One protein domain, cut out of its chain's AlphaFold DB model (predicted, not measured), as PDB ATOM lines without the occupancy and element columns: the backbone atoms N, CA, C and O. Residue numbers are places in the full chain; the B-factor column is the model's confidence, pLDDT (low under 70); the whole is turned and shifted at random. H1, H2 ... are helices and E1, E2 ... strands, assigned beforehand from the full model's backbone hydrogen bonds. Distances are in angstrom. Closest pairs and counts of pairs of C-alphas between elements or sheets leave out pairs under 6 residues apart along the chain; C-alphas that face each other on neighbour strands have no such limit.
ATOM      1  N   ALA A 294     293.684 154.901 428.239       91.50
ATOM      2  CA  ALA A 294     293.488 156.154 428.956       91.50
ATOM      3  C   ALA A 294     292.138 156.798 428.598       91.50
ATOM      4  O   ALA A 294     291.639 156.629 427.481       91.50
ATOM      5  N   LEU A 295     291.576 157.594 429.511       92.44
ATOM      6  CA  LEU A 295     290.342 158.333 429.240       92.44
ATOM      7  C   LEU A 295     290.510 159.331 428.092       92.44
ATOM      8  O   LEU A 295     291.408 160.184 428.090       92.44
ATOM      9  N   THR A 296     289.573 159.293 427.146       92.69
ATOM     10  CA  THR A 296     289.451 160.344 426.137       92.69
ATOM     11  C   THR A 296     288.757 161.581 426.715       92.69
ATOM     12  O   THR A 296     288.071 161.535 427.737       92.69
ATOM     13  N   SER A 297     288.881 162.722 426.027       92.44
ATOM     14  CA  SER A 297     288.135 163.935 426.390       92.44
ATOM     15  C   SER A 297     286.614 163.728 426.364       92.44
ATOM     16  O   SER A 297     285.913 164.409 427.112       92.44
ATOM     17  N   ALA A 298     286.119 162.827 425.505       94.81
ATOM     18  CA  ALA A 298     284.706 162.475 425.408       94.81
ATOM     19  C   ALA A 298     284.282 161.594 426.591       94.81
ATOM     20  O   ALA A 298     283.351 161.969 427.303       94.81
ATOM     21  N   ASP A 299     285.023 160.515 426.872       94.56
ATOM     22  CA  ASP A 299     284.759 159.633 428.021       94.56
ATOM     23  C   ASP A 299     284.753 160.420 429.330       94.56
ATOM     24  O   ASP A 299     283.833 160.302 430.131       94.56
ATOM     25  N   ARG A 300     285.737 161.308 429.509       95.69
ATOM     26  CA  ARG A 300     285.832 162.183 430.680       95.69
ATOM     27  C   ARG A 300     284.572 163.029 430.873       95.69
ATOM     28  O   ARG A 300     284.135 163.197 432.001       95.69
ATOM     29  N   ARG A 301     283.990 163.581 429.799       96.12
ATOM     30  CA  ARG A 301     282.747 164.374 429.890       96.12
ATOM     31  C   ARG A 301     281.560 163.495 430.278       96.12
ATOM     32  O   ARG A 301     280.786 163.890 431.137       96.12
ATOM     33  N   VAL A 302     281.446 162.306 429.685       97.00
ATOM     34  CA  VAL A 302     280.375 161.349 430.004       97.00
ATOM     35  C   VAL A 302     280.449 160.915 431.469       97.00
ATOM     36  O   VAL A 302     279.449 160.963 432.178       97.00
ATOM     37  N   LEU A 303     281.637 160.535 431.940       96.94
ATOM     38  CA  LEU A 303     281.851 160.092 433.318       96.94
ATOM     39  C   LEU A 303     281.708 161.243 434.322       96.94
ATOM     40  O   LEU A 303     281.168 161.026 435.400       96.94
ATOM     41  N   GLN A 304     282.108 162.467 433.956       96.94
ATOM     42  CA  GLN A 304     281.831 163.657 434.766       96.94
ATOM     43  C   GLN A 304     280.329 163.876 434.931       96.94
ATOM     44  O   GLN A 304     279.878 164.074 436.049       96.94
ATOM     45  N   ASN A 305     279.549 163.806 433.850       97.25
ATOM     46  CA  ASN A 305     278.099 163.989 433.937       97.25
ATOM     47  C   ASN A 305     277.452 162.926 434.837       97.25
ATOM     48  O   ASN A 305     276.618 163.268 435.666       97.25
ATOM     49  N   ARG A 306     277.887 161.661 434.732       96.81
ATOM     50  CA  ARG A 306     277.432 160.575 435.621       96.81
ATOM     51  C   ARG A 306     277.788 160.826 437.087       96.81
ATOM     52  O   ARG A 306     276.976 160.546 437.960       96.81
ATOM     53  N   LEU A 307     278.988 161.343 437.362       96.56
ATOM     54  CA  LEU A 307     279.381 161.726 438.718       96.56
ATOM     55  C   LEU A 307     278.454 162.815 439.269       96.56
ATOM     56  O   LEU A 307     277.959 162.675 440.383       96.56
ATOM     57  N   GLU A 308     278.209 163.879 438.499       95.25
ATOM     58  CA  GLU A 308     277.340 164.968 438.959       95.25
ATOM     59  C   GLU A 308     275.896 164.495 439.175       95.25
ATOM     60  O   GLU A 308     275.281 164.891 440.157       95.25
ATOM     61  N   GLU A 309     275.369 163.605 438.330       94.31
ATOM     62  CA  GLU A 309     274.035 163.010 438.504       94.31
ATOM     63  C   GLU A 309     273.923 162.205 439.811       94.31
ATOM     64  O   GLU A 309     272.963 162.379 440.567       94.31
ATOM     65  N   LEU A 310     274.924 161.366 440.118       92.50
ATOM     66  CA  LEU A 310     274.975 160.603 441.372       92.50
ATOM     67  C   LEU A 310     275.017 161.529 442.593       92.50
ATOM     68  O   LEU A 310     274.256 161.335 443.541       92.50
ATOM     69  N   VAL A 311     275.878 162.550 442.561       89.50
ATOM     70  CA  VAL A 311     276.043 163.497 443.675       89.50
ATOM     71  C   VAL A 311     274.790 164.357 443.863       89.50
ATOM     72  O   VAL A 311     274.354 164.550 444.994       89.50
ATOM     73  N   GLN A 312     274.159 164.834 442.783       87.94
ATOM     74  CA  GLN A 312     272.918 165.617 442.858       87.94
ATOM     75  C   GLN A 312     271.755 164.800 443.427       87.94
ATOM     76  O   GLN A 312     271.017 165.294 444.280       87.94
ATOM     77  N   THR A 313     271.618 163.544 442.996       84.31
ATOM     78  CA  THR A 313     270.580 162.635 443.504       84.31
ATOM     79  C   THR A 313     270.765 162.369 445.001       84.31
ATOM     80  O   THR A 313     269.789 162.356 445.747       84.31
ATOM     81  N   ALA A 314     272.010 162.218 445.464       79.50
ATOM     82  CA  ALA A 314     272.314 162.006 446.877       79.50
ATOM     83  C   ALA A 314     272.170 163.273 447.740       79.50
ATOM     84  O   ALA A 314     271.710 163.195 448.879       79.50
ATOM     85  N   ALA A 315     272.509 164.453 447.208       68.75
ATOM     86  CA  ALA A 315     272.348 165.731 447.909       68.75
ATOM     87  C   ALA A 315     270.882 166.035 448.255       68.75
ATOM     88  O   ALA A 315     270.609 166.644 449.288       68.75
ATOM     89  N   ALA A 316     269.931 165.553 447.450       61.28
ATOM     90  CA  ALA A 316     268.504 165.641 447.756       61.28
ATOM     91  C   ALA A 316     268.068 164.772 448.962       61.28
ATOM     92  O   ALA A 316     266.941 164.919 449.429       61.28
ATOM     93  N   GLY A 317     268.934 163.878 449.462       53.66
ATOM     94  CA  GLY A 317     268.613 162.852 450.460       53.66
ATOM     95  C   GLY A 317     269.457 162.845 451.743       53.66
ATOM     96  O   GLY A 317     269.407 161.835 452.434       53.66
ATOM     97  N   ALA A 318     270.175 163.933 452.072       55.78
ATOM     98  CA  ALA A 318     271.066 164.103 453.246       55.78
ATOM     99  C   ALA A 318     272.559 163.727 453.071       55.78
ATOM    100  O   ALA A 318     273.253 163.438 454.044       55.78
ATOM    101  N   TYR A 319     273.108 163.803 451.853       59.47
ATOM    102  CA  TYR A 319     274.563 163.724 451.651       59.47
ATOM    103  C   TYR A 319     275.293 164.922 452.293       59.47
ATOM    104  O   TYR A 319     275.023 166.079 451.963       59.47
ATOM    105  N   ALA A 320     276.233 164.643 453.201       53.12
ATOM    106  CA  ALA A 320     277.035 165.658 453.879       53.12
ATOM    107  C   ALA A 320     277.888 166.475 452.884       53.12
ATOM    108  O   ALA A 320     278.703 165.931 452.141       53.12
ATOM    109  N   ASP A 321     277.714 167.801 452.909       58.06
ATOM    110  CA  ASP A 321     278.449 168.803 452.123       58.06
ATOM    111  C   ASP A 321     279.981 168.583 452.179       58.06
ATOM    112  O   ASP A 321     280.545 168.249 453.224       58.06
ATOM    113  N   GLY A 322     280.695 168.843 451.075       59.59
ATOM    114  CA  GLY A 322     282.154 168.702 450.948       59.59
ATOM    115  C   GLY A 322     282.982 169.479 451.989       59.59
ATOM    116  O   GLY A 322     284.179 169.211 452.169       59.59
ATOM    117  N   ARG A 323     282.358 170.402 452.732       61.09
ATOM    118  CA  ARG A 323     282.937 171.022 453.937       61.09
ATOM    119  C   ARG A 323     283.213 170.017 455.061       61.09
ATOM    120  O   ARG A 323     284.287 170.090 455.658       61.09
ATOM    121  N   HIS A 324     282.324 169.052 455.302       73.19
ATOM    122  CA  HIS A 324     282.509 168.029 456.342       73.19
ATOM    123  C   HIS A 324     283.679 167.100 456.010       73.19
ATOM    124  O   HIS A 324     284.492 166.802 456.879       73.19
ATOM    125  N   TRP A 325     283.838 166.722 454.739       81.25
ATOM    126  CA  TRP A 325     284.999 165.953 454.281       81.25
ATOM    127  C   TRP A 325     286.315 166.712 454.443       81.25
ATOM    128  O   TRP A 325     287.308 166.151 454.904       81.25
ATOM    129  N   THR A 326     286.338 167.997 454.077       82.06
ATOM    130  CA  THR A 326     287.559 168.805 454.176       82.06
ATOM    131  C   THR A 326     288.019 168.937 455.628       82.06
ATOM    132  O   THR A 326     289.215 168.784 455.883       82.06
ATOM    133  N   SER A 327     287.085 169.157 456.563       81.69
ATOM    134  CA  SER A 327     287.372 169.176 458.003       81.69
ATOM    135  C   SER A 327     287.812 167.803 458.504       81.69
ATOM    136  O   SER A 327     288.895 167.685 459.067       81.69
ATOM    137  N   PHE A 328     287.037 166.750 458.216       84.94
ATOM    138  CA  PHE A 328     287.358 165.380 458.622       84.94
ATOM    139  C   PHE A 328     288.767 164.989 458.189       84.94
ATOM    140  O   PHE A 328     289.563 164.554 459.008       84.94
ATOM    141  N   ARG A 329     289.124 165.205 456.919       88.75
ATOM    142  CA  ARG A 329     290.457 164.875 456.404       88.75
ATOM    143  C   ARG A 329     291.562 165.722 457.043       88.75
ATOM    144  O   ARG A 329     292.685 165.246 457.182       88.75
ATOM    145  N   ALA A 330     291.287 166.983 457.382       87.50
ATOM    146  CA  ALA A 330     292.273 167.834 458.044       87.50
ATOM    147  C   ALA A 330     292.644 167.283 459.428       87.50
ATOM    148  O   ALA A 330     293.835 167.254 459.755       87.50
ATOM    149  N   ASP A 331     291.659 166.780 460.169       89.75
ATOM    150  CA  ASP A 331     291.824 166.251 461.527       89.75
ATOM    151  C   ASP A 331     292.129 164.748 461.561       89.75
ATOM    152  O   ASP A 331     292.644 164.242 462.558       89.75
ATOM    153  N   ALA A 332     291.855 164.034 460.466       92.56
ATOM    154  CA  ALA A 332     292.059 162.600 460.374       92.56
ATOM    155  C   ALA A 332     293.529 162.209 460.547       92.56
ATOM    156  O   ALA A 332     294.454 162.822 459.993       92.56
ATOM    157  N   VAL A 333     293.721 161.124 461.287       95.44
ATOM    158  CA  VAL A 333     294.996 160.466 461.523       95.44
ATOM    159  C   VAL A 333     294.984 159.122 460.787       95.44
ATOM    160  O   VAL A 333     294.031 158.351 460.942       95.44
ATOM    161  N   PRO A 334     296.004 158.830 459.962       96.88
ATOM    162  CA  PRO A 334     296.179 157.509 459.374       96.88
ATOM    163  C   PRO A 334     296.366 156.436 460.447       96.88
ATOM    164  O   PRO A 334     297.110 156.638 461.405       96.88
ATOM    165  N   ALA A 335     295.723 155.291 460.259       95.94
ATOM    166  CA  ALA A 335     295.853 154.127 461.125       95.94
ATOM    167  C   ALA A 335     295.751 152.837 460.300       95.94
ATOM    168  O   ALA A 335     295.458 152.874 459.103       95.94
ATOM    169  N   LEU A 336     295.976 151.695 460.946       95.19
ATOM    170  CA  LEU A 336     295.690 150.375 460.388       95.19
ATOM    171  C   LEU A 336     294.505 149.761 461.141       95.19
ATOM    172  O   LEU A 336     294.364 149.964 462.349       95.19
ATOM    173  N   ASP A 337     293.639 149.047 460.431       91.94
ATOM    174  CA  ASP A 337     292.602 148.218 461.040       91.94
ATOM    175  C   ASP A 337     293.194 146.924 461.635       91.94
ATOM    176  O   ASP A 337     294.396 146.663 461.563       91.94
ATOM    177  N   HIS A 338     292.344 146.097 462.249       88.75
ATOM    178  CA  HIS A 338     292.767 144.839 462.871       88.75
ATOM    179  C   HIS A 338     293.397 143.839 461.882       88.75
ATOM    180  O   HIS A 338     294.177 142.983 462.291       88.75
ATOM    181  N   PHE A 339     293.090 143.951 460.587       89.25
ATOM    182  CA  PHE A 339     293.647 143.108 459.530       89.25
ATOM    183  C   PHE A 339     294.907 143.714 458.891       89.25
ATOM    184  O   PHE A 339     295.468 143.120 457.968       89.25
ATOM    185  N   GLY A 340     295.366 144.872 459.383       90.81
ATOM    186  CA  GLY A 340     296.502 145.614 458.837       90.81
ATOM    187  C   GLY A 340     296.142 146.530 457.664       90.81
ATOM    188  O   GLY A 340     297.038 147.138 457.082       90.81
ATOM    189  N   GLY A 341     294.858 146.660 457.322       94.19
ATOM    190  CA  GLY A 341     294.378 147.493 456.224       94.19
ATOM    191  C   GLY A 341     294.418 148.989 456.570       94.19
ATOM    192  O   GLY A 341     294.024 149.378 457.673       94.19
ATOM    193  N   PRO A 342     294.861 149.879 455.663       96.75
ATOM    194  CA  PRO A 342     294.874 151.316 455.917       96.75
ATOM    195  C   PRO A 342     293.480 151.904 456.173       96.75
ATOM    196  O   PRO A 342     292.519 151.628 455.447       96.75
ATOM    197  N   THR A 343     293.389 152.783 457.171       96.00
ATOM    198  CA  THR A 343     292.183 153.535 457.548       96.00
ATOM    199  C   THR A 343     292.512 154.994 457.876       96.00
ATOM    200  O   THR A 343     293.665 155.358 458.122       96.00
ATOM    201  N   LEU A 344     291.488 155.848 457.879       95.12
ATOM    202  CA  LEU A 344     291.542 157.199 458.435       95.12
ATOM    203  C   LEU A 344     290.629 157.284 459.654       95.12
ATOM    204  O   LEU A 344     289.449 156.943 459.564       95.12
ATOM    205  N   GLN A 345     291.171 157.773 460.768       93.31
ATOM    206  CA  GLN A 345     290.435 157.960 462.013       93.31
ATOM    207  C   GLN A 345     290.342 159.439 462.367       93.31
ATOM    208  O   GLN A 345     291.361 160.123 462.413       93.31
ATOM    209  N   ALA A 346     289.145 159.936 462.657       90.50
ATOM    210  CA  ALA A 346     288.960 161.288 463.177       90.50
ATOM    211  C   ALA A 346     287.885 161.305 464.262       90.50
ATOM    212  O   ALA A 346     286.959 160.493 464.258       90.50
ATOM    213  N   ARG A 347     287.995 162.257 465.190       87.19
ATOM    214  CA  ARG A 347     286.953 162.494 466.188       87.19
ATOM    215  C   ARG A 347     285.840 163.335 465.568       87.19
ATOM    216  O   ARG A 347     286.100 164.431 465.084       87.19
ATOM    217  N   VAL A 348     284.610 162.838 465.628       83.38
ATOM    218  CA  VAL A 348     283.409 163.552 465.185       83.38
ATOM    219  C   VAL A 348     282.448 163.599 466.369       83.38
ATOM    220  O   VAL A 348     281.884 162.589 466.778       83.38
ATOM    221  N   GLY A 349     282.325 164.775 466.991       82.94
ATOM    222  CA  GLY A 349     281.631 164.906 468.273       82.94
ATOM    223  C   GLY A 349     282.347 164.131 469.385       82.94
ATOM    224  O   GLY A 349     283.531 164.359 469.641       82.94
ATOM    225  N   ALA A 350     281.629 163.224 470.051       80.75
ATOM    226  CA  ALA A 350     282.174 162.372 471.110       80.75
ATOM    227  C   ALA A 350     282.753 161.039 470.595       80.75
ATOM    228  O   ALA A 350     283.421 160.334 471.351       80.75
ATOM    229  N   GLU A 351     282.528 160.696 469.325       83.94
ATOM    230  CA  GLU A 351     282.885 159.393 468.763       83.94
ATOM    231  C   GLU A 351     284.155 159.464 467.909       83.94
ATOM    232  O   GLU A 351     284.464 160.480 467.281       83.94
ATOM    233  N   ILE A 352     284.911 158.364 467.884       85.88
ATOM    234  CA  ILE A 352     286.019 158.172 466.945       85.88
ATOM    235  C   ILE A 352     285.461 157.429 465.742       85.88
ATOM    236  O   ILE A 352     285.065 156.270 465.841       85.88
ATOM    237  N   MET A 353     285.452 158.096 464.597       87.62
ATOM    238  CA  MET A 353     285.019 157.504 463.344       87.62
ATOM    239  C   MET A 353     286.222 156.953 462.597       87.62
ATOM    240  O   MET A 353     287.196 157.671 462.379       87.62
ATOM    241  N   SER A 354     286.129 155.690 462.185       90.56
ATOM    242  CA  SER A 354     287.117 155.018 461.342       90.56
ATOM    243  C   SER A 354     286.535 154.755 459.956       90.56
ATOM    244  O   SER A 354     285.408 154.267 459.824       90.56
ATOM    245  N   VAL A 355     287.304 155.100 458.926       92.75
ATOM    246  CA  VAL A 355     286.919 154.995 457.518       92.75
ATOM    247  C   VAL A 355     287.984 154.195 456.780       92.75
ATOM    248  O   VAL A 355     289.153 154.584 456.757       92.75
ATOM    249  N   GLY A 356     287.580 153.082 456.166       95.00
ATOM    250  CA  GLY A 356     288.433 152.340 455.241       95.00
ATOM    251  C   GLY A 356     288.747 153.171 454.001       95.00
ATOM    252  O   GLY A 356     287.881 153.874 453.481       95.00
ATOM    253  N   ILE A 357     289.993 153.122 453.536       96.19
ATOM    254  CA  ILE A 357     290.466 153.960 452.422       96.19
ATOM    255  C   ILE A 357     290.975 153.160 451.228       96.19
ATOM    256  O   ILE A 357     291.562 153.736 450.311       96.19
ATOM    257  N   THR A 358     290.757 151.850 451.212       96.94
ATOM    258  CA  THR A 358     291.159 150.952 450.126       96.94
ATOM    259  C   THR A 358     289.929 150.319 449.487       96.94
ATOM    260  O   THR A 358     288.832 150.355 450.042       96.94
ATOM    261  N   ARG A 359     290.076 149.697 448.313       94.31
ATOM    262  CA  ARG A 359     288.941 148.997 447.681       94.31
ATOM    263  C   ARG A 359     288.418 147.833 448.521       94.31
ATOM    264  O   ARG A 359     287.234 147.530 448.429       94.31
ATOM    265  N   SER A 360     289.279 147.198 449.315       94.06
ATOM    266  CA  SER A 360     288.917 146.046 450.142       94.06
ATOM    267  C   SER A 360     288.160 146.435 451.412       94.06
ATOM    268  O   SER A 360     287.318 145.659 451.856       94.06
ATOM    269  N   ASN A 361     288.407 147.624 451.978       95.38
ATOM    270  CA  ASN A 361     287.838 148.008 453.274       95.38
ATOM    271  C   ASN A 361     286.977 149.283 453.266       95.38
ATOM    272  O   ASN A 361     286.370 149.598 454.286       95.38
ATOM    273  N   ILE A 362     286.844 150.008 452.153       94.56
ATOM    274  CA  ILE A 362     286.043 151.247 452.104       94.56
ATOM    275  C   ILE A 362     284.549 151.046 452.403       94.56
ATOM    276  O   ILE A 362     283.882 151.966 452.869       94.56
ATOM    277  N   LEU A 363     284.031 149.833 452.199       93.25
ATOM    278  CA  LEU A 363     282.655 149.447 452.534       93.25
ATOM    279  C   LEU A 363     282.514 148.828 453.940       93.25
ATOM    280  O   LEU A 363     281.425 148.403 454.309       93.25
ATOM    281  N   SER A 364     283.595 148.740 454.724       88.94
ATOM    282  CA  SER A 364     283.610 147.993 455.995       88.94
ATOM    283  C   SER A 364     282.816 148.645 457.133       88.94
ATOM    284  O   SER A 364     282.441 147.959 458.080       88.94
ATOM    285  N   SER A 365     282.549 149.954 457.060       82.38
ATOM    286  CA  SER A 365     281.906 150.724 458.130       82.38
ATOM    287  C   SER A 365     280.666 151.455 457.625       82.38
ATOM    288  O   SER A 365     280.764 152.395 456.836       82.38
ATOM    289  N   LEU A 366     279.491 151.062 458.128       79.06
ATOM    290  CA  LEU A 366     278.222 151.741 457.832       79.06
ATOM    291  C   LEU A 366     278.182 153.154 458.428       79.06
ATOM    292  O   LEU A 366     277.725 154.089 457.776       79.06
ATOM    293  N   VAL A 367     278.726 153.323 459.637       77.38
ATOM    294  CA  VAL A 367     278.791 154.615 460.343       77.38
ATOM    295  C   VAL A 367     279.725 155.589 459.609       77.38
ATOM    296  O   VAL A 367     279.446 156.780 459.521       77.38
ATOM    297  N   GLY A 368     280.804 155.082 459.003       80.56
ATOM    298  CA  GLY A 368     281.750 155.860 458.194       80.56
ATOM    299  C   GLY A 368     281.356 156.058 456.723       80.56
ATOM    300  O   GLY A 368     282.093 156.726 455.992       80.56
ATOM    301  N   SER A 369     280.223 155.507 456.271       84.94
ATOM    302  CA  SER A 369     279.840 155.450 454.847       84.94
ATOM    303  C   SER A 369     279.744 156.825 454.173       84.94
ATOM    304  O   SER A 369     280.136 156.970 453.015       84.94
ATOM    305  N   GLN A 370     279.317 157.862 454.901       86.00
ATOM    306  CA  GLN A 370     279.272 159.240 454.395       86.00
ATOM    307  C   GLN A 370     280.665 159.798 454.057       86.00
ATOM    308  O   GLN A 370     280.855 160.439 453.025       86.00
ATOM    309  N   PHE A 371     281.668 159.507 454.890       88.88
ATOM    310  CA  PHE A 371     283.044 159.953 454.673       88.88
ATOM    311  C   PHE A 371     283.735 159.121 453.594       88.88
ATOM    312  O   PHE A 371     284.501 159.666 452.802       88.88
ATOM    313  N   ALA A 372     283.421 157.826 453.515       92.00
ATOM    314  CA  ALA A 372     283.854 156.964 452.421       92.00
ATOM    315  C   ALA A 372     283.300 157.446 451.066       92.00
ATOM    316  O   ALA A 372     284.049 157.540 450.091       92.00
ATOM    317  N   ALA A 373     282.017 157.825 451.001       92.56
ATOM    318  CA  ALA A 373     281.412 158.407 449.802       92.56
ATOM    319  C   ALA A 373     282.107 159.720 449.399       92.56
ATOM    320  O   ALA A 373     282.489 159.883 448.239       92.56
ATOM    321  N   ALA A 374     282.372 160.607 450.363       91.25
ATOM    322  CA  ALA A 374     283.079 161.858 450.098       91.25
ATOM    323  C   ALA A 374     284.538 161.659 449.652       91.25
ATOM    324  O   ALA A 374     285.026 162.381 448.778       91.25
ATOM    325  N   LEU A 375     285.232 160.647 450.187       93.69
ATOM    326  CA  LEU A 375     286.552 160.233 449.707       93.69
ATOM    327  C   LEU A 375     286.484 159.799 448.239       93.69
ATOM    328  O   LEU A 375     287.304 160.243 447.429       93.69
ATOM    329  N   MET A 376     285.501 158.968 447.882       95.38
ATOM    330  CA  MET A 376     285.315 158.500 446.507       95.38
ATOM    331  C   MET A 376     284.958 159.625 445.545       95.38
ATOM    332  O   MET A 376     285.518 159.687 444.449       95.38
ATOM    333  N   GLU A 377     284.098 160.556 445.955       95.19
ATOM    334  CA  GLU A 377     283.818 161.758 445.178       95.19
ATOM    335  C   GLU A 377     285.104 162.568 444.950       95.19
ATOM    336  O   GLU A 377     285.427 162.918 443.812       95.19
ATOM    337  N   ALA A 378     285.892 162.820 446.003       94.31
ATOM    338  CA  ALA A 378     287.149 163.559 445.898       94.31
ATOM    339  C   ALA A 378     288.161 162.867 444.969       94.31
ATOM    340  O   ALA A 378     288.814 163.532 444.156       94.31
ATOM    341  N   ARG A 379     288.262 161.535 445.045       95.56
ATOM    342  CA  ARG A 379     289.068 160.709 444.137       95.56
ATOM    343  C   ARG A 379     288.620 160.869 442.685       95.56
ATOM    344  O   ARG A 379     289.444 161.195 441.832       95.56
ATOM    345  N   LEU A 380     287.333 160.668 442.405       97.19
ATOM    346  CA  LEU A 380     286.772 160.754 441.053       97.19
ATOM    347  C   LEU A 380     286.957 162.154 440.459       97.19
ATOM    348  O   LEU A 380     287.374 162.288 439.309       97.19
ATOM    349  N   ARG A 381     286.735 163.207 441.257       95.81
ATOM    350  CA  ARG A 381     286.979 164.594 440.837       95.81
ATOM    351  C   ARG A 381     288.448 164.845 440.493       95.81
ATOM    352  O   ARG A 381     288.720 165.578 439.545       95.81
ATOM    353  N   GLU A 382     289.395 164.253 441.222       95.19
ATOM    354  CA  GLU A 382     290.827 164.369 440.919       95.19
ATOM    355  C   GLU A 382     291.209 163.637 439.624       95.19
ATOM    356  O   GLU A 382     291.947 164.184 438.803       95.19
ATOM    357  N   GLU A 383     290.687 162.431 439.406       95.81
ATOM    358  CA  GLU A 383     290.936 161.637 438.196       95.81
ATOM    359  C   GLU A 383     290.300 162.245 436.931       95.81
ATOM    360  O   GLU A 383     290.883 162.213 435.845       95.81
ATOM    361  N   LEU A 384     289.136 162.889 437.061       96.31
ATOM    362  CA  LEU A 384     288.414 163.509 435.943       96.31
ATOM    363  C   LEU A 384     288.923 164.910 435.556       96.31
ATOM    364  O   LEU A 384     288.428 165.514 434.589       96.31
ATOM    365  N   LYS A 385     289.952 165.434 436.237       94.56
ATOM    366  CA  LYS A 385     290.668 166.639 435.790       94.56
ATOM    367  C   LYS A 385     291.282 166.401 434.413       94.56
ATOM    368  O   LYS A 385     291.864 165.357 434.134       94.56
ATOM    369  N   SER A 386     291.226 167.408 433.541       88.75
ATOM    370  CA  SER A 386     291.672 167.297 432.140       88.75
ATOM    371  C   SER A 386     293.127 166.830 431.974       88.75
ATOM    372  O   SER A 386     293.442 166.125 431.014       88.75
ATOM    373  N   ALA A 387     294.012 167.219 432.895       85.88
ATOM    374  CA  ALA A 387     295.413 166.806 432.900       85.88
ATOM    375  C   ALA A 387     295.624 165.380 433.437       85.88
ATOM    376  O   ALA A 387     296.542 164.705 432.970       85.88
ATOM    377  N   ALA A 388     294.794 164.938 434.388       88.56
ATOM    378  CA  ALA A 388     294.874 163.616 435.006       88.56
ATOM    379  C   ALA A 388     294.301 162.536 434.083       88.56
ATOM    380  O   ALA A 388     294.999 161.570 433.803       88.56
ATOM    381  N   ALA A 389     293.129 162.782 433.484       88.12
ATOM    382  CA  ALA A 389     292.377 161.817 432.677       88.12
ATOM    383  C   ALA A 389     293.216 161.080 431.610       88.12
ATOM    384  O   ALA A 389     293.040 159.890 431.372       88.12
ATOM    385  N   LYS A 390     294.198 161.756 430.998       89.62
ATOM    386  CA  LYS A 390     295.096 161.154 429.988       89.62
ATOM    387  C   LYS A 390     296.038 160.074 430.539       89.62
ATOM    388  O   LYS A 390     296.759 159.458 429.761       89.62
ATOM    389  N   LYS A 391     296.090 159.906 431.855       91.94
ATOM    390  CA  LYS A 391     296.926 158.954 432.594       91.94
ATOM    391  C   LYS A 391     296.089 158.058 433.504       91.94
ATOM    392  O   LYS A 391     296.647 157.368 434.345       91.94
ATOM    393  N   THR A 392     294.775 158.089 433.340       93.88
ATOM    394  CA  THR A 392     293.821 157.357 434.164       93.88
ATOM    395  C   THR A 392     293.204 156.255 433.325       93.88
ATOM    396  O   THR A 392     292.723 156.518 432.218       93.88
ATOM    397  N   ALA A 393     293.197 155.031 433.848       94.94
ATOM    398  CA  ALA A 393     292.495 153.926 433.219       94.94
ATOM    399  C   ALA A 393     290.981 154.168 433.276       94.94
ATOM    400  O   ALA A 393     290.421 154.474 434.331       94.94
ATOM    401  N   ARG A 394     290.295 154.006 432.139       95.06
ATOM    402  CA  ARG A 394     288.831 154.140 432.084       95.06
ATOM    403  C   ARG A 394     288.119 153.170 433.034       95.06
ATOM    404  O   ARG A 394     287.182 153.578 433.715       95.06
ATOM    405  N   ALA A 395     288.585 151.921 433.080       94.69
ATOM    406  CA  ALA A 395     288.001 150.859 433.897       94.69
ATOM    407  C   ALA A 395     288.017 151.198 435.395       94.69
ATOM    408  O   ALA A 395     287.038 150.933 436.091       94.69
ATOM    409  N   ASP A 396     289.080 151.852 435.877       95.44
ATOM    410  CA  ASP A 396     289.166 152.297 437.269       95.44
ATOM    411  C   ASP A 396     288.088 153.333 437.589       95.44
ATOM    412  O   ASP A 396     287.398 153.193 438.590       95.44
ATOM    413  N   VAL A 397     287.875 154.332 436.726       96.69
ATOM    414  CA  VAL A 397     286.847 155.364 436.962       96.69
ATOM    415  C   VAL A 397     285.435 154.783 436.910       96.69
ATOM    416  O   VAL A 397     284.585 155.171 437.707       96.69
ATOM    417  N   GLU A 398     285.172 153.839 436.006       96.31
ATOM    418  CA  GLU A 398     283.885 153.135 435.949       96.31
ATOM    419  C   GLU A 398     283.648 152.288 437.211       96.31
ATOM    420  O   GLU A 398     282.562 152.344 437.791       96.31
ATOM    421  N   SER A 399     284.670 151.567 437.681       95.75
ATOM    422  CA  SER A 399     284.613 150.809 438.936       95.75
ATOM    423  C   SER A 399     284.425 151.722 440.151       95.75
ATOM    424  O   SER A 399     283.651 151.406 441.051       95.75
ATOM    425  N   ASP A 400     285.114 152.861 440.178       96.88
ATOM    426  CA  ASP A 400     285.072 153.826 441.274       96.88
ATOM    427  C   ASP A 400     283.708 154.549 441.337       96.88
ATOM    428  O   ASP A 400     283.209 154.826 442.426       96.88
ATOM    429  N   LEU A 401     283.055 154.795 440.192       97.31
ATOM    430  CA  LEU A 401     281.673 155.298 440.132       97.31
ATOM    431  C   LEU A 401     280.663 154.285 440.681       97.31
ATOM    432  O   LEU A 401     279.750 154.668 441.411       97.31
ATOM    433  N   ALA A 402     280.817 153.002 440.342       96.50
ATOM    434  CA  ALA A 402     279.958 151.944 440.877       96.50
ATOM    435  C   ALA A 402     280.102 151.830 442.402       96.50
ATOM    436  O   ALA A 402     279.106 151.723 443.114       96.50
ATOM    437  N   LEU A 403     281.337 151.936 442.899       95.69
ATOM    438  CA  LEU A 403     281.633 151.941 444.327       95.69
ATOM    439  C   LEU A 403     281.032 153.163 445.040       95.69
ATOM    440  O   LEU A 403     280.429 153.014 446.101       95.69
ATOM    441  N   LEU A 404     281.137 154.361 444.448       95.44
ATOM    442  CA  LEU A 404     280.475 155.557 444.976       95.44
ATOM    443  C   LEU A 404     278.957 155.359 445.048       95.44
ATOM    444  O   LEU A 404     278.357 155.649 446.078       95.44
ATOM    445  N   LYS A 405     278.332 154.829 443.992       94.69
ATOM    446  CA  LYS A 405     276.891 154.551 443.986       94.69
ATOM    447  C   LYS A 405     276.491 153.625 445.142       94.69
ATOM    448  O   LYS A 405     275.558 153.947 445.869       94.69
ATOM    449  N   GLN A 406     277.228 152.535 445.354       93.75
ATOM    450  CA  GLN A 406     276.973 151.606 446.459       93.75
ATOM    451  C   GLN A 406     277.099 152.285 447.831       93.75
ATOM    452  O   GLN A 406     276.273 152.053 448.716       93.75
ATOM    453  N   LEU A 407     278.108 153.143 448.010       92.19
ATOM    454  CA  LEU A 407     278.292 153.916 449.240       92.19
ATOM    455  C   LEU A 407     277.128 154.872 449.500       92.19
ATOM    456  O   LEU A 407     276.685 154.968 450.638       92.19
ATOM    457  N   LEU A 408     276.625 155.547 448.462       89.94
ATOM    458  CA  LEU A 408     275.483 156.459 448.558       89.94
ATOM    459  C   LEU A 408     274.178 155.713 448.889       89.94
ATOM    460  O   LEU A 408     273.399 156.184 449.710       89.94
ATOM    461  N   GLU A 409     273.957 154.534 448.304       87.94
ATOM    462  CA  GLU A 409     272.780 153.692 448.583       87.94
ATOM    463  C   GLU A 409     272.797 153.076 449.991       87.94
ATOM    464  O   GLU A 409     271.741 152.784 450.549       87.94
ATOM    465  N   SER A 410     273.987 152.896 450.572       83.06
ATOM    466  CA  SER A 410     274.180 152.302 451.903       83.06
ATOM    467  C   SER A 410     274.097 153.317 453.048       83.06
ATOM    468  O   SER A 410     274.233 152.929 454.210       83.06
ATOM    469  N   GLN A 411     273.909 154.608 452.753       78.00
ATOM    470  CA  GLN A 411     273.822 155.628 453.796       78.00
ATOM    471  C   GLN A 411     272.531 155.452 454.604       78.00
ATOM    472  O   GLN A 411     271.462 155.227 454.022       78.00
TER     473      GLN A 411
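Overview. This is residues 294 to 411 of the 434 residues of an uncharacterized protein of Acidobacteria bacterium (UniProt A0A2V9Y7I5). A small twisted sheet of three strands, E1, E2 and E3, sits at one end of a bundle of three helices, H1, H3 and H5, that run up and down, each against the one before it. H3 is in the middle, reaching from the sheet along the bundle; H2 packs beside E2 and the first part of H3, and short H4 is at the bundle's far end. The printed part has 118 residues, with five named helices and three named strands in the order H1 H2 E1 E2 E3 H3 H4 H5; the sheet's order is E1 E2 E3, all antiparallel. The class is mixed, helices and strands; the whole is compact, with a radius of gyration of the C-alphas of 14.6 A and spans of 45 by 33 by 23 A.

Along the chain. E1 is residues 333 to 336, 10.2 A; E2 is 342 to 348, 19.2 A; E3 is 351 to 356, 16.2 A. H1, residues 297 to 315, runs 26.7 A from C-alpha 297 at (288.135, 163.935, 426.390). H2 is residues 322 to 331, 14.5 A; H3 is 369 to 383, 20.9 A; H4 is 386 to 389, 5.6 A. H5, residues 394 to 409, runs 23.0 A and ends at C-alpha 409, (272.780, 153.692, 448.583).

Arrangement. E1, E2 and E3 form a meander, each strand the antiparallel neighbour of the one before. The hairpin E1 and E2 has N 335 and O 343 3.0 A apart, within hydrogen-bond range; the hairpin E2 and E3 has N 346 and O 353 at 3.0 A. The sheet is only just strongly twisted, its C-alphas up to 4.2 A off the best plane. H2 is on the sheet, over E2, and stands up from it. H3 only grazes the sheet with residues 369 to 375; the C-alphas of Val 355 and Ala 372 are closest, 6.3 A apart. H2 and H3 touch, about perpendicular at 81 degrees, closest at the C-alphas of Trp 325 and Ala 374, 6.2 A. H3 and H5 touch at a shallow tilt of 24 degrees, opposite ways, closest at C-alphas Ala 373 and Leu 407, 5.5 A. H1 and H5 touch at a shallow tilt of 7 degrees, the same way, closest at C-alphas Ala 314 and Leu 408, 6.6 A. H1 touches H4 with residues 297 to 300 alone, closest at C-alphas Arg 300 and Ala 389, 6.9 A. In H1, H2, H3 and H5 every O i to N i+4 pair is within hydrogen-bond range; H4 is too short for one.

Size, cuts and confidence. The C-alphas of Ala 298 and Ala 350, the two farthest apart, are 45.8 A apart. The printed part has no cut, and its long link is E3 to H3, residues 357 to 368. Mean pLDDT of the printed part is 88.8; residues 315 to 323 are under 70.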